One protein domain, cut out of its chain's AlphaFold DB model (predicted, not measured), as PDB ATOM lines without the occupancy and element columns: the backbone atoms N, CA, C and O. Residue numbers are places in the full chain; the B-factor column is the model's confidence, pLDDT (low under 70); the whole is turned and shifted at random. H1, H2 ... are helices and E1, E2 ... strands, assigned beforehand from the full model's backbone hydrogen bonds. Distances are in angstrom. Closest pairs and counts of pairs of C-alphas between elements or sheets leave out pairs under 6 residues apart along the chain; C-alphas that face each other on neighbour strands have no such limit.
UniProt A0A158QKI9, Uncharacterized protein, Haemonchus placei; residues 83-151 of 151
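AT A GLANCE: This is residues 83 to 151 of the 151 residues of an uncharacterized protein of Haemonchus placei (UniProt A0A158QKI9). A small antiparallel sheet of three strands has one helix, H1, packed along one face and its other face bare, while a second helix, H2, sticks out from this body on a free arm, residues 136 to 151. The arm makes much of the length: the C-alphas span 39 by 28 by 14 A, a flat outline, and the body without it spans 30 by 21 by 11 A. The printed part has 69 residues, with two named helices and three named strands in the order E1, H1, E2, E3, H2; the sheet runs E1, E3, E2 and the class is mixed, helices and strands. The whole is loose, with a radius of gyration of the C-alphas of 13.8 A.

HOW THE PARTS SIT: E1, residues 84 to 89, is an edge strand, antiparallel to the inner strand E3, residues 126 to 131; N 87 and O 128 are within hydrogen-bond range at 2.8 A. H1, residues 96 to 107, is on the sheet at a height of 9.5 A over it, and runs along the strands, at 19 degrees to E3 on the local plane. It lies over E3 and over E2, residues 113 to 118, the other edge strand. The closest C-alphas of H1 and E3 are those of Phe 107 and Cys 130, 6.9 A apart. E1, H1 and E2 form a split strand-helix-strand unit, two strands running the same way with E3 between them, and its crossover is right-handed. H1 on one face of the sheet makes two layers. E2 and E3 form a hairpin, with N 115 and O 129 at 2.8 A, within hydrogen-bond range. H2, residues 139 to 150, is not on the sheet and is apart from H1. In H2 every O i to N i+4 pair is within hydrogen-bond range; in H1, 6 of 8 are.

IN THESE COORDINATES: E1 begins at C-alpha 84, (-5.382, 4.111, -28.821), and is 15.8 A long from first to last C-alpha. H1 measures 16.7 A, E2 17.1 A, E3 16.6 A and H2 15.9 A. H2 ends at C-alpha 150, (14.946, -8.066, -35.788).

THE WHOLE: The C-alphas farthest apart, those of Gly 93 and Ile 149, are 39.6 A apart. The printed part has no cut and no long link. The mean pLDDT of the printed part is 73.3; residues 83 to 84, 91 to 93, 122 to 123 and 134 to 151 are under 70.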
ATOM      1  N   GLY A  83      -9.515   2.189 -26.593       66.44
ATOM      2  CA  GLY A  83      -8.360   2.067 -27.510       66.44
ATOM      3  C   GLY A  83      -7.314   3.200 -27.522       66.44
ATOM      4  O   GLY A  83      -7.361   4.158 -26.745       66.44
ATOM      5  N   ALA A  84      -6.368   3.087 -28.467       63.94
ATOM      6  CA  ALA A  84      -5.382   4.111 -28.821       63.94
ATOM      7  C   ALA A  84      -5.364   4.364 -30.340       63.94
ATOM      8  O   ALA A  84      -5.575   3.447 -31.129       63.94
ATOM      9  N   VAL A  85      -5.090   5.603 -30.746       72.06
ATOM     10  CA  VAL A  85      -4.955   6.039 -32.140       72.06
ATOM     11  C   VAL A  85      -3.585   6.675 -32.332       72.06
ATOM     12  O   VAL A  85      -3.179   7.537 -31.552       72.06
ATOM     13  N   ILE A  86      -2.882   6.262 -33.388       71.75
ATOM     14  CA  ILE A  86      -1.602   6.835 -33.810       71.75
ATOM     15  C   ILE A  86      -1.835   7.558 -35.137       71.75
ATOM     16  O   ILE A  86      -2.343   6.972 -36.088       71.75
ATOM     17  N   MET A  87      -1.485   8.837 -35.186       74.94
ATOM     18  CA  MET A  87      -1.703   9.733 -36.312       74.94
ATOM     19  C   MET A  87      -0.360  10.225 -36.834       74.94
ATOM     20  O   MET A  87       0.419  10.811 -36.083       74.94
ATOM     21  N   ASN A  88      -0.126  10.052 -38.131       75.25
ATOM     22  CA  ASN A  88       0.930  10.781 -38.822       75.25
ATOM     23  C   ASN A  88       0.391  12.160 -39.194       75.25
ATOM     24  O   ASN A  88      -0.596  12.279 -39.916       75.25
ATOM     25  N   LEU A  89       1.037  13.195 -38.681       72.38
ATOM     26  CA  LEU A  89       0.690  14.583 -38.920       72.38
ATOM     27  C   LEU A  89       1.634  15.138 -39.983       72.38
ATOM     28  O   LEU A  89       2.839  15.266 -39.757       72.38
ATOM     29  N   LEU A  90       1.058  15.446 -41.142       72.56
ATOM     30  CA  LEU A  90       1.740  16.035 -42.286       72.56
ATOM     31  C   LEU A  90       1.217  17.460 -42.453       72.56
ATOM     32  O   LEU A  90       0.026  17.652 -42.691       72.56
ATOM     33  N   SER A  91       2.094  18.454 -42.331       69.00
ATOM     34  CA  SER A  91       1.748  19.853 -42.587       69.00
ATOM     35  C   SER A  91       2.601  20.400 -43.720       69.00
ATOM     36  O   SER A  91       3.827  20.375 -43.639       69.00
ATOM     37  N   LEU A  92       1.947  20.885 -44.777       66.25
ATOM     38  CA  LEU A  92       2.608  21.459 -45.957       66.25
ATOM     39  C   LEU A  92       2.536  22.991 -46.001       66.25
ATOM     40  O   LEU A  92       3.329  23.612 -46.698       66.25
ATOM     41  N   GLY A  93       1.588  23.596 -45.277       68.75
ATOM     42  CA  GLY A  93       1.318  25.040 -45.334       68.75
ATOM     43  C   GLY A  93       1.192  25.732 -43.977       68.75
ATOM     44  O   GLY A  93       1.071  26.951 -43.940       68.75
ATOM     45  N   LEU A  94       1.227  24.978 -42.875       73.31
ATOM     46  CA  LEU A  94       1.186  25.505 -41.510       73.31
ATOM     47  C   LEU A  94       2.424  25.052 -40.724       73.31
ATOM     48  O   LEU A  94       2.960  23.971 -41.000       73.31
ATOM     49  N   PRO A  95       2.869  25.813 -39.712       85.81
ATOM     50  CA  PRO A  95       3.851  25.329 -38.753       85.81
ATOM     51  C   PRO A  95       3.416  23.982 -38.163       85.81
ATOM     52  O   PRO A  95       2.253  23.796 -37.801       85.81
ATOM     53  N   LYS A  96       4.353  23.031 -38.053       82.88
ATOM     54  CA  LYS A  96       4.053  21.667 -37.588       82.88
ATOM     55  C   LYS A  96       3.307  21.667 -36.248       82.88
ATOM     56  O   LYS A  96       2.285  21.009 -36.124       82.88
ATOM     57  N   THR A  97       3.731  22.485 -35.287       84.25
ATOM     58  CA  THR A  97       3.095  22.600 -33.966       84.25
ATOM     59  C   THR A  97       1.634  23.029 -34.052       84.25
ATOM     60  O   THR A  97       0.788  22.439 -33.387       84.25
ATOM     61  N   GLU A  98       1.322  23.988 -34.921       85.81
ATOM     62  CA  GLU A  98      -0.039  24.488 -35.116       85.81
ATOM     63  C   GLU A  98      -0.939  23.418 -35.748       85.81
ATOM     64  O   GLU A  98      -2.050  23.170 -35.277       85.81
ATOM     65  N   ALA A  99      -0.434  22.702 -36.755       81.00
ATOM     66  CA  ALA A  99      -1.153  21.578 -37.351       81.00
ATOM     67  C   ALA A  99      -1.424  20.461 -36.323       81.00
ATOM     68  O   ALA A  99      -2.527  19.913 -36.280       81.00
ATOM     69  N   ALA A 100      -0.452  20.154 -35.453       84.00
ATOM     70  CA  ALA A 100      -0.659  19.222 -34.343       84.00
ATOM     71  C   ALA A 100      -1.741  19.696 -33.380       84.00
ATOM     72  O   ALA A 100      -2.588  18.893 -32.995       84.00
ATOM     73  N   GLU A 101      -1.726  20.965 -32.979       87.75
ATOM     74  CA  GLU A 101      -2.723  21.511 -32.060       87.75
ATOM     75  C   GLU A 101      -4.134  21.436 -32.636       87.75
ATOM     76  O   GLU A 101      -5.040  20.962 -31.948       87.75
ATOM     77  N   GLN A 102      -4.313  21.822 -33.903       85.06
ATOM     78  CA  GLN A 102      -5.616  21.777 -34.566       85.06
ATOM     79  C   GLN A 102      -6.161  20.348 -34.658       85.06
ATOM     80  O   GLN A 102      -7.324  20.108 -34.323       85.06
ATOM     81  N   VAL A 103      -5.323  19.383 -35.050       83.81
ATOM     82  CA  VAL A 103      -5.739  17.977 -35.109       83.81
ATOM     83  C   VAL A 103      -6.043  17.461 -33.704       83.81
ATOM     84  O   VAL A 103      -7.132  16.947 -33.448       83.81
ATOM     85  N   LEU A 104      -5.129  17.653 -32.753       86.12
ATOM     86  CA  LEU A 104      -5.280  17.145 -31.393       86.12
ATOM     87  C   LEU A 104      -6.431  17.775 -30.616       86.12
ATOM     88  O   LEU A 104      -6.940  17.127 -29.702       86.12
ATOM     89  N   HIS A 105      -6.859  18.994 -30.954       87.88
ATOM     90  CA  HIS A 105      -7.977  19.664 -30.292       87.88
ATOM     91  C   HIS A 105      -9.226  18.774 -30.243       87.88
ATOM     92  O   HIS A 105      -9.899  18.698 -29.214       87.88
ATOM     93  N   ASN A 106      -9.521  18.061 -31.330       79.44
ATOM     94  CA  ASN A 106     -10.667  17.158 -31.370       79.44
ATOM     95  C   ASN A 106     -10.376  15.827 -30.678       79.44
ATOM     96  O   ASN A 106     -11.219  15.342 -29.933       79.44
ATOM     97  N   PHE A 107      -9.179  15.264 -30.837       81.50
ATOM     98  CA  PHE A 107      -8.840  13.972 -30.234       81.50
ATOM     99  C   PHE A 107      -8.747  14.030 -28.704       81.50
ATOM    100  O   PHE A 107      -9.205  13.109 -28.033       81.50
ATOM    101  N   LYS A 108      -8.256  15.134 -28.129       86.25
ATOM    102  CA  LYS A 108      -8.211  15.346 -26.671       86.25
ATOM    103  C   LYS A 108      -9.595  15.373 -26.008       86.25
ATOM    104  O   LYS A 108      -9.685  15.178 -24.803       86.25
ATOM    105  N   LYS A 109     -10.677  15.589 -26.768       85.44
ATOM    106  CA  LYS A 109     -12.056  15.488 -26.248       85.44
ATOM    107  C   LYS A 109     -12.469  14.041 -25.981       85.44
ATOM    108  O   LYS A 109     -13.394  13.807 -25.210       85.44
ATOM    109  N   PHE A 110     -11.808  13.086 -26.634       79.12
ATOM    110  CA  PHE A 110     -12.172  11.672 -26.594       79.12
ATOM    111  C   PHE A 110     -11.130  10.814 -25.885       79.12
ATOM    112  O   PHE A 110     -11.507   9.828 -25.269       79.12
ATOM    113  N   PHE A 111      -9.849  11.180 -25.941       79.94
ATOM    114  CA  PHE A 111      -8.747  10.421 -25.356       79.94
ATOM    115  C   PHE A 111      -8.126  11.176 -24.182       79.94
ATOM    116  O   PHE A 111      -7.808  12.360 -24.299       79.94
ATOM    117  N   LYS A 112      -7.911  10.476 -23.063       83.31
ATOM    118  CA  LYS A 112      -7.336  11.055 -21.837       83.31
ATOM    119  C   LYS A 112      -5.874  11.470 -21.998       83.31
ATOM    120  O   LYS A 112      -5.447  12.454 -21.402       83.31
ATOM    121  N   HIS A 113      -5.113  10.738 -22.809       82.75
ATOM    122  CA  HIS A 113      -3.680  10.955 -22.980       82.75
ATOM    123  C   HIS A 113      -3.362  11.160 -24.455       82.75
ATOM    124  O   HIS A 113      -3.603  10.268 -25.254       82.75
ATOM    125  N   CYS A 114      -2.795  12.309 -24.823       83.44
ATOM    126  CA  CYS A 114      -2.316  12.568 -26.180       83.44
ATOM    127  C   CYS A 114      -0.878  13.092 -26.143       83.44
ATOM    128  O   CYS A 114      -0.585  14.046 -25.424       83.44
ATOM    129  N   VAL A 115       0.009  12.501 -26.940       84.62
ATOM    130  CA  VAL A 115       1.437  12.828 -27.010       84.62
ATOM    131  C   VAL A 115       1.834  13.039 -28.465       84.62
ATOM    132  O   VAL A 115       1.485  12.224 -29.311       84.62
ATOM    133  N   VAL A 116       2.597  14.092 -28.753       84.25
ATOM    134  CA  VAL A 116       3.213  14.320 -30.071       84.25
ATOM    135  C   VAL A 116       4.715  14.101 -29.970       84.25
ATOM    136  O   VAL A 116       5.345  14.459 -28.968       84.25
ATOM    137  N   ARG A 117       5.283  13.483 -31.001       83.38
ATOM    138  CA  ARG A 117       6.720  13.309 -31.192       83.38
ATOM    139  C   ARG A 117       7.091  13.709 -32.609       83.38
ATOM    140  O   ARG A 117       6.346  13.426 -33.542       83.38
ATOM    141  N   ASP A 118       8.234  14.362 -32.750       80.81
ATOM    142  CA  ASP A 118       8.803  14.637 -34.062       80.81
ATOM    143  C   ASP A 118       9.241  13.325 -34.726       80.81
ATOM    144  O   ASP A 118       9.738  12.417 -34.057       80.81
ATOM    145  N   ALA A 119       9.041  13.220 -36.040       76.12
ATOM    146  CA  ALA A 119       9.658  12.172 -36.840       76.12
ATOM    147  C   ALA A 119      11.037  12.675 -37.288       76.12
ATOM    148  O   ALA A 119      11.152  13.329 -38.324       76.12
ATOM    149  N   GLU A 120      12.066  12.411 -36.479       74.12
ATOM    150  CA  GLU A 120      13.433  12.930 -36.676       74.12
ATOM    151  C   GLU A 120      13.997  12.608 -38.069       74.12
ATOM    152  O   GLU A 120      14.610  13.466 -38.700       74.12
ATOM    153  N   ASP A 121      13.684  11.424 -38.598       73.81
ATOM    154  CA  ASP A 121      14.132  10.974 -39.921       73.81
ATOM    155  C   ASP A 121      13.262  11.486 -41.085       73.81
ATOM    156  O   ASP A 121      13.519  11.176 -42.250       73.81
ATOM    157  N   SER A 122      12.188  12.232 -40.806       62.78
ATOM    158  CA  SER A 122      11.248  12.708 -41.829       62.78
ATOM    159  C   SER A 122      10.615  14.071 -41.495       62.78
ATOM    160  O   SER A 122       9.390  14.193 -41.459       62.78
ATOM    161  N   PRO A 123      11.402  15.134 -41.263       69.19
ATOM    162  CA  PRO A 123      10.855  16.472 -41.052       69.19
ATOM    163  C   PRO A 123      10.126  16.981 -42.317       69.19
ATOM    164  O   PRO A 123      10.588  16.716 -43.429       69.19
ATOM    165  N   PRO A 124       9.002  17.720 -42.190       72.38
ATOM    166  CA  PRO A 124       8.419  18.285 -40.965       72.38
ATOM    167  C   PRO A 124       7.378  17.378 -40.275       72.38
ATOM    168  O   PRO A 124       6.536  17.875 -39.524       72.38
ATOM    169  N   ASN A 125       7.391  16.071 -40.541       75.25
ATOM    170  CA  ASN A 125       6.347  15.161 -40.086       75.25
ATOM    171  C   ASN A 125       6.422  14.937 -38.573       75.25
ATOM    172  O   ASN A 125       7.496  14.911 -37.969       75.25
ATOM    173  N   MET A 126       5.264  14.725 -37.957       80.19
ATOM    174  CA  MET A 126       5.171  14.335 -36.552       80.19
ATOM    175  C   MET A 126       4.273  13.115 -36.406       80.19
ATOM    176  O   MET A 126       3.393  12.864 -37.228       80.19
ATOM    177  N   VAL A 127       4.449  12.393 -35.308       77.62
ATOM    178  CA  VAL A 127       3.573  11.303 -34.899       77.62
ATOM    179  C   VAL A 127       2.856  11.719 -33.625       77.62
ATOM    180  O   VAL A 127       3.479  11.971 -32.594       77.62
ATOM    181  N   ALA A 128       1.533  11.782 -33.683       82.31
ATOM    182  CA  ALA A 128       0.684  11.958 -32.518       82.31
ATOM    183  C   ALA A 128       0.106  10.611 -32.079       82.31
ATOM    184  O   ALA A 128      -0.308   9.799 -32.894       82.31
ATOM    185  N   THR A 129       0.069  10.353 -30.781       79.00
ATOM    186  CA  THR A 129      -0.564   9.175 -30.184       79.00
ATOM    187  C   THR A 129      -1.585   9.647 -29.171       79.00
ATOM    188  O   THR A 129      -1.217  10.398 -28.277       79.00
ATOM    189  N   CYS A 130      -2.832   9.208 -29.291       80.62
ATOM    190  CA  CYS A 130      -3.904   9.482 -28.341       80.62
ATOM    191  C   CYS A 130      -4.477   8.168 -27.799       80.62
ATOM    192  O   CYS A 130      -4.783   7.278 -28.582       80.62
ATOM    193  N   SER A 131      -4.624   8.022 -26.486       77.44
ATOM    194  CA  SER A 131      -5.063   6.789 -25.827       77.44
ATOM    195  C   SER A 131      -5.935   7.060 -24.601       77.44
ATOM    196  O   SER A 131      -5.864   8.122 -23.978       77.44
ATOM    197  N   GLN A 132      -6.778   6.083 -24.253       76.38
ATOM    198  CA  GLN A 132      -7.538   6.117 -22.996       76.38
ATOM    199  C   GLN A 132      -6.673   5.815 -21.775       76.38
ATOM    200  O   GLN A 132      -6.908   6.367 -20.704       76.38
ATOM    201  N   ASN A 133      -5.670   4.959 -21.955       73.25
ATOM    202  CA  ASN A 133      -4.745   4.548 -20.910       73.25
ATOM    203  C   ASN A 133      -3.405   5.255 -21.079       73.25
ATOM    204  O   ASN A 133      -3.005   5.595 -22.198       73.25
ATOM    205  N   GLU A 134      -2.708   5.458 -19.969       68.12
ATOM    206  CA  GLU A 134      -1.359   5.997 -19.985       68.12
ATOM    207  C   GLU A 134      -0.411   5.037 -20.715       68.12
ATOM    208  O   GLU A 134      -0.538   3.811 -20.654       68.12
ATOM    209  N   ARG A 135       0.528   5.606 -21.468       63.56
ATOM    210  CA  ARG A 135       1.498   4.830 -22.236       63.56
ATOM    211  C   ARG A 135       2.500   4.194 -21.269       63.56
ATOM    212  O   ARG A 135       3.141   4.913 -20.509       63.56
ATOM    213  N   LEU A 136       2.664   2.871 -21.332       61.28
ATOM    214  CA  LEU A 136       3.649   2.137 -20.526       61.28
ATOM    215  C   LEU A 136       5.059   2.729 -20.726       61.28
ATOM    216  O   LEU A 136       5.535   2.869 -21.856       61.28
ATOM    217  N   GLY A 137       5.720   3.101 -19.627       59.69
ATOM    218  CA  GLY A 137       6.997   3.827 -19.652       59.69
ATOM    219  C   GLY A 137       8.182   3.038 -20.224       59.69
ATOM    220  O   GLY A 137       9.156   3.637 -20.670       59.69
ATOM    221  N   ASN A 138       8.095   1.708 -20.274       65.19
ATOM    222  CA  ASN A 138       9.164   0.800 -20.703       65.19
ATOM    223  C   ASN A 138       9.163   0.487 -22.215       65.19
ATOM    224  O   ASN A 138      10.022  -0.252 -22.691       65.19
ATOM    225  N   LEU A 139       8.241   1.053 -23.001       62.78
ATOM    226  CA  LEU A 139       8.099   0.737 -24.433       62.78
ATOM    227  C   LEU A 139       9.348   1.043 -25.272       62.78
ATOM    228  O   LEU A 139       9.561   0.396 -26.291       62.78
ATOM    229  N   LYS A 140      10.176   2.016 -24.867       60.56
ATOM    230  CA  LYS A 140      11.452   2.284 -25.550       60.56
ATOM    231  C   LYS A 140      12.408   1.101 -25.399       60.56
ATOM    232  O   LYS A 140      12.986   0.665 -26.382       60.56
ATOM    233  N   GLU A 141      12.506   0.535 -24.199       66.25
ATOM    234  CA  GLU A 141      13.330  -0.648 -23.946       66.25
ATOM    235  C   GLU A 141      12.779  -1.885 -24.657       66.25
ATOM    236  O   GLU A 141      13.553  -2.695 -25.163       66.25
ATOM    237  N   GLU A 142      11.454  -2.037 -24.730       64.94
ATOM    238  CA  GLU A 142      10.821  -3.111 -25.502       64.94
ATOM    239  C   GLU A 142      11.073  -2.961 -27.007       64.94
ATOM    240  O   GLU A 142      11.379  -3.947 -27.677       64.94
ATOM    241  N   TYR A 143      11.010  -1.735 -27.529       52.84
ATOM    242  CA  TYR A 143      11.316  -1.429 -28.924       52.84
ATOM    243  C   TYR A 143      12.799  -1.648 -29.245       52.84
ATOM    244  O   TYR A 143      13.118  -2.324 -30.217       52.84
ATOM    245  N   ASP A 144      13.710  -1.172 -28.397       64.62
ATOM    246  CA  ASP A 144      15.151  -1.386 -28.554       64.62
ATOM    247  C   ASP A 144      15.502  -2.880 -28.458       64.62
ATOM    248  O   ASP A 144      16.358  -3.381 -29.190       64.62
ATOM    249  N   ARG A 145      14.812  -3.629 -27.586       67.69
ATOM    250  CA  ARG A 145      14.932  -5.091 -27.503       67.69
ATOM    251  C   ARG A 145      14.423  -5.762 -28.777       67.69
ATOM    252  O   ARG A 145      15.069  -6.687 -29.254       67.69
ATOM    253  N   PHE A 146      13.310  -5.297 -29.340       54.69
ATOM    254  CA  PHE A 146      12.798  -5.777 -30.622       54.69
ATOM    255  C   PHE A 146      13.777  -5.499 -31.769       54.69
ATOM    256  O   PHE A 146      14.062  -6.409 -32.541       54.69
ATOM    257  N   LEU A 147      14.339  -4.289 -31.853       49.66
ATOM    258  CA  LEU A 147      15.311  -3.932 -32.889       49.66
ATOM    259  C   LEU A 147      16.543  -4.840 -32.858       49.66
ATOM    260  O   LEU A 147      16.963  -5.298 -33.910       49.66
ATOM    261  N   LYS A 148      17.059  -5.168 -31.668       66.88
ATOM    262  CA  LYS A 148      18.184  -6.109 -31.492       66.88
ATOM    263  C   LYS A 148      17.870  -7.560 -31.873       66.88
ATOM    264  O   LYS A 148      18.784  -8.366 -31.989       66.88
ATOM    265  N   ILE A 149      16.591  -7.925 -31.934       63.88
ATOM    266  CA  ILE A 149      16.142  -9.267 -32.334       63.88
ATOM    267  C   ILE A 149      15.836  -9.298 -33.838       63.88
ATOM    268  O   ILE A 149      15.964 -10.343 -34.472       63.88
ATOM    269  N   ALA A 150      15.387  -8.176 -34.402       39.47
ATOM    270  CA  ALA A 150      14.946  -8.066 -35.788       39.47
ATOM    271  C   ALA A 150      16.068  -7.697 -36.776       39.47
ATOM    272  O   ALA A 150      15.905  -7.949 -37.972       39.47
ATOM    273  N   PHE A 151      17.169  -7.119 -36.289       41.78
ATOM    274  CA  PHE A 151      18.355  -6.700 -37.041       41.78
ATOM    275  C   PHE A 151      19.625  -7.178 -36.336       41.78
ATOM    276  O   PHE A 151      20.625  -7.404 -37.053       41.78
TER     277      PHE A 151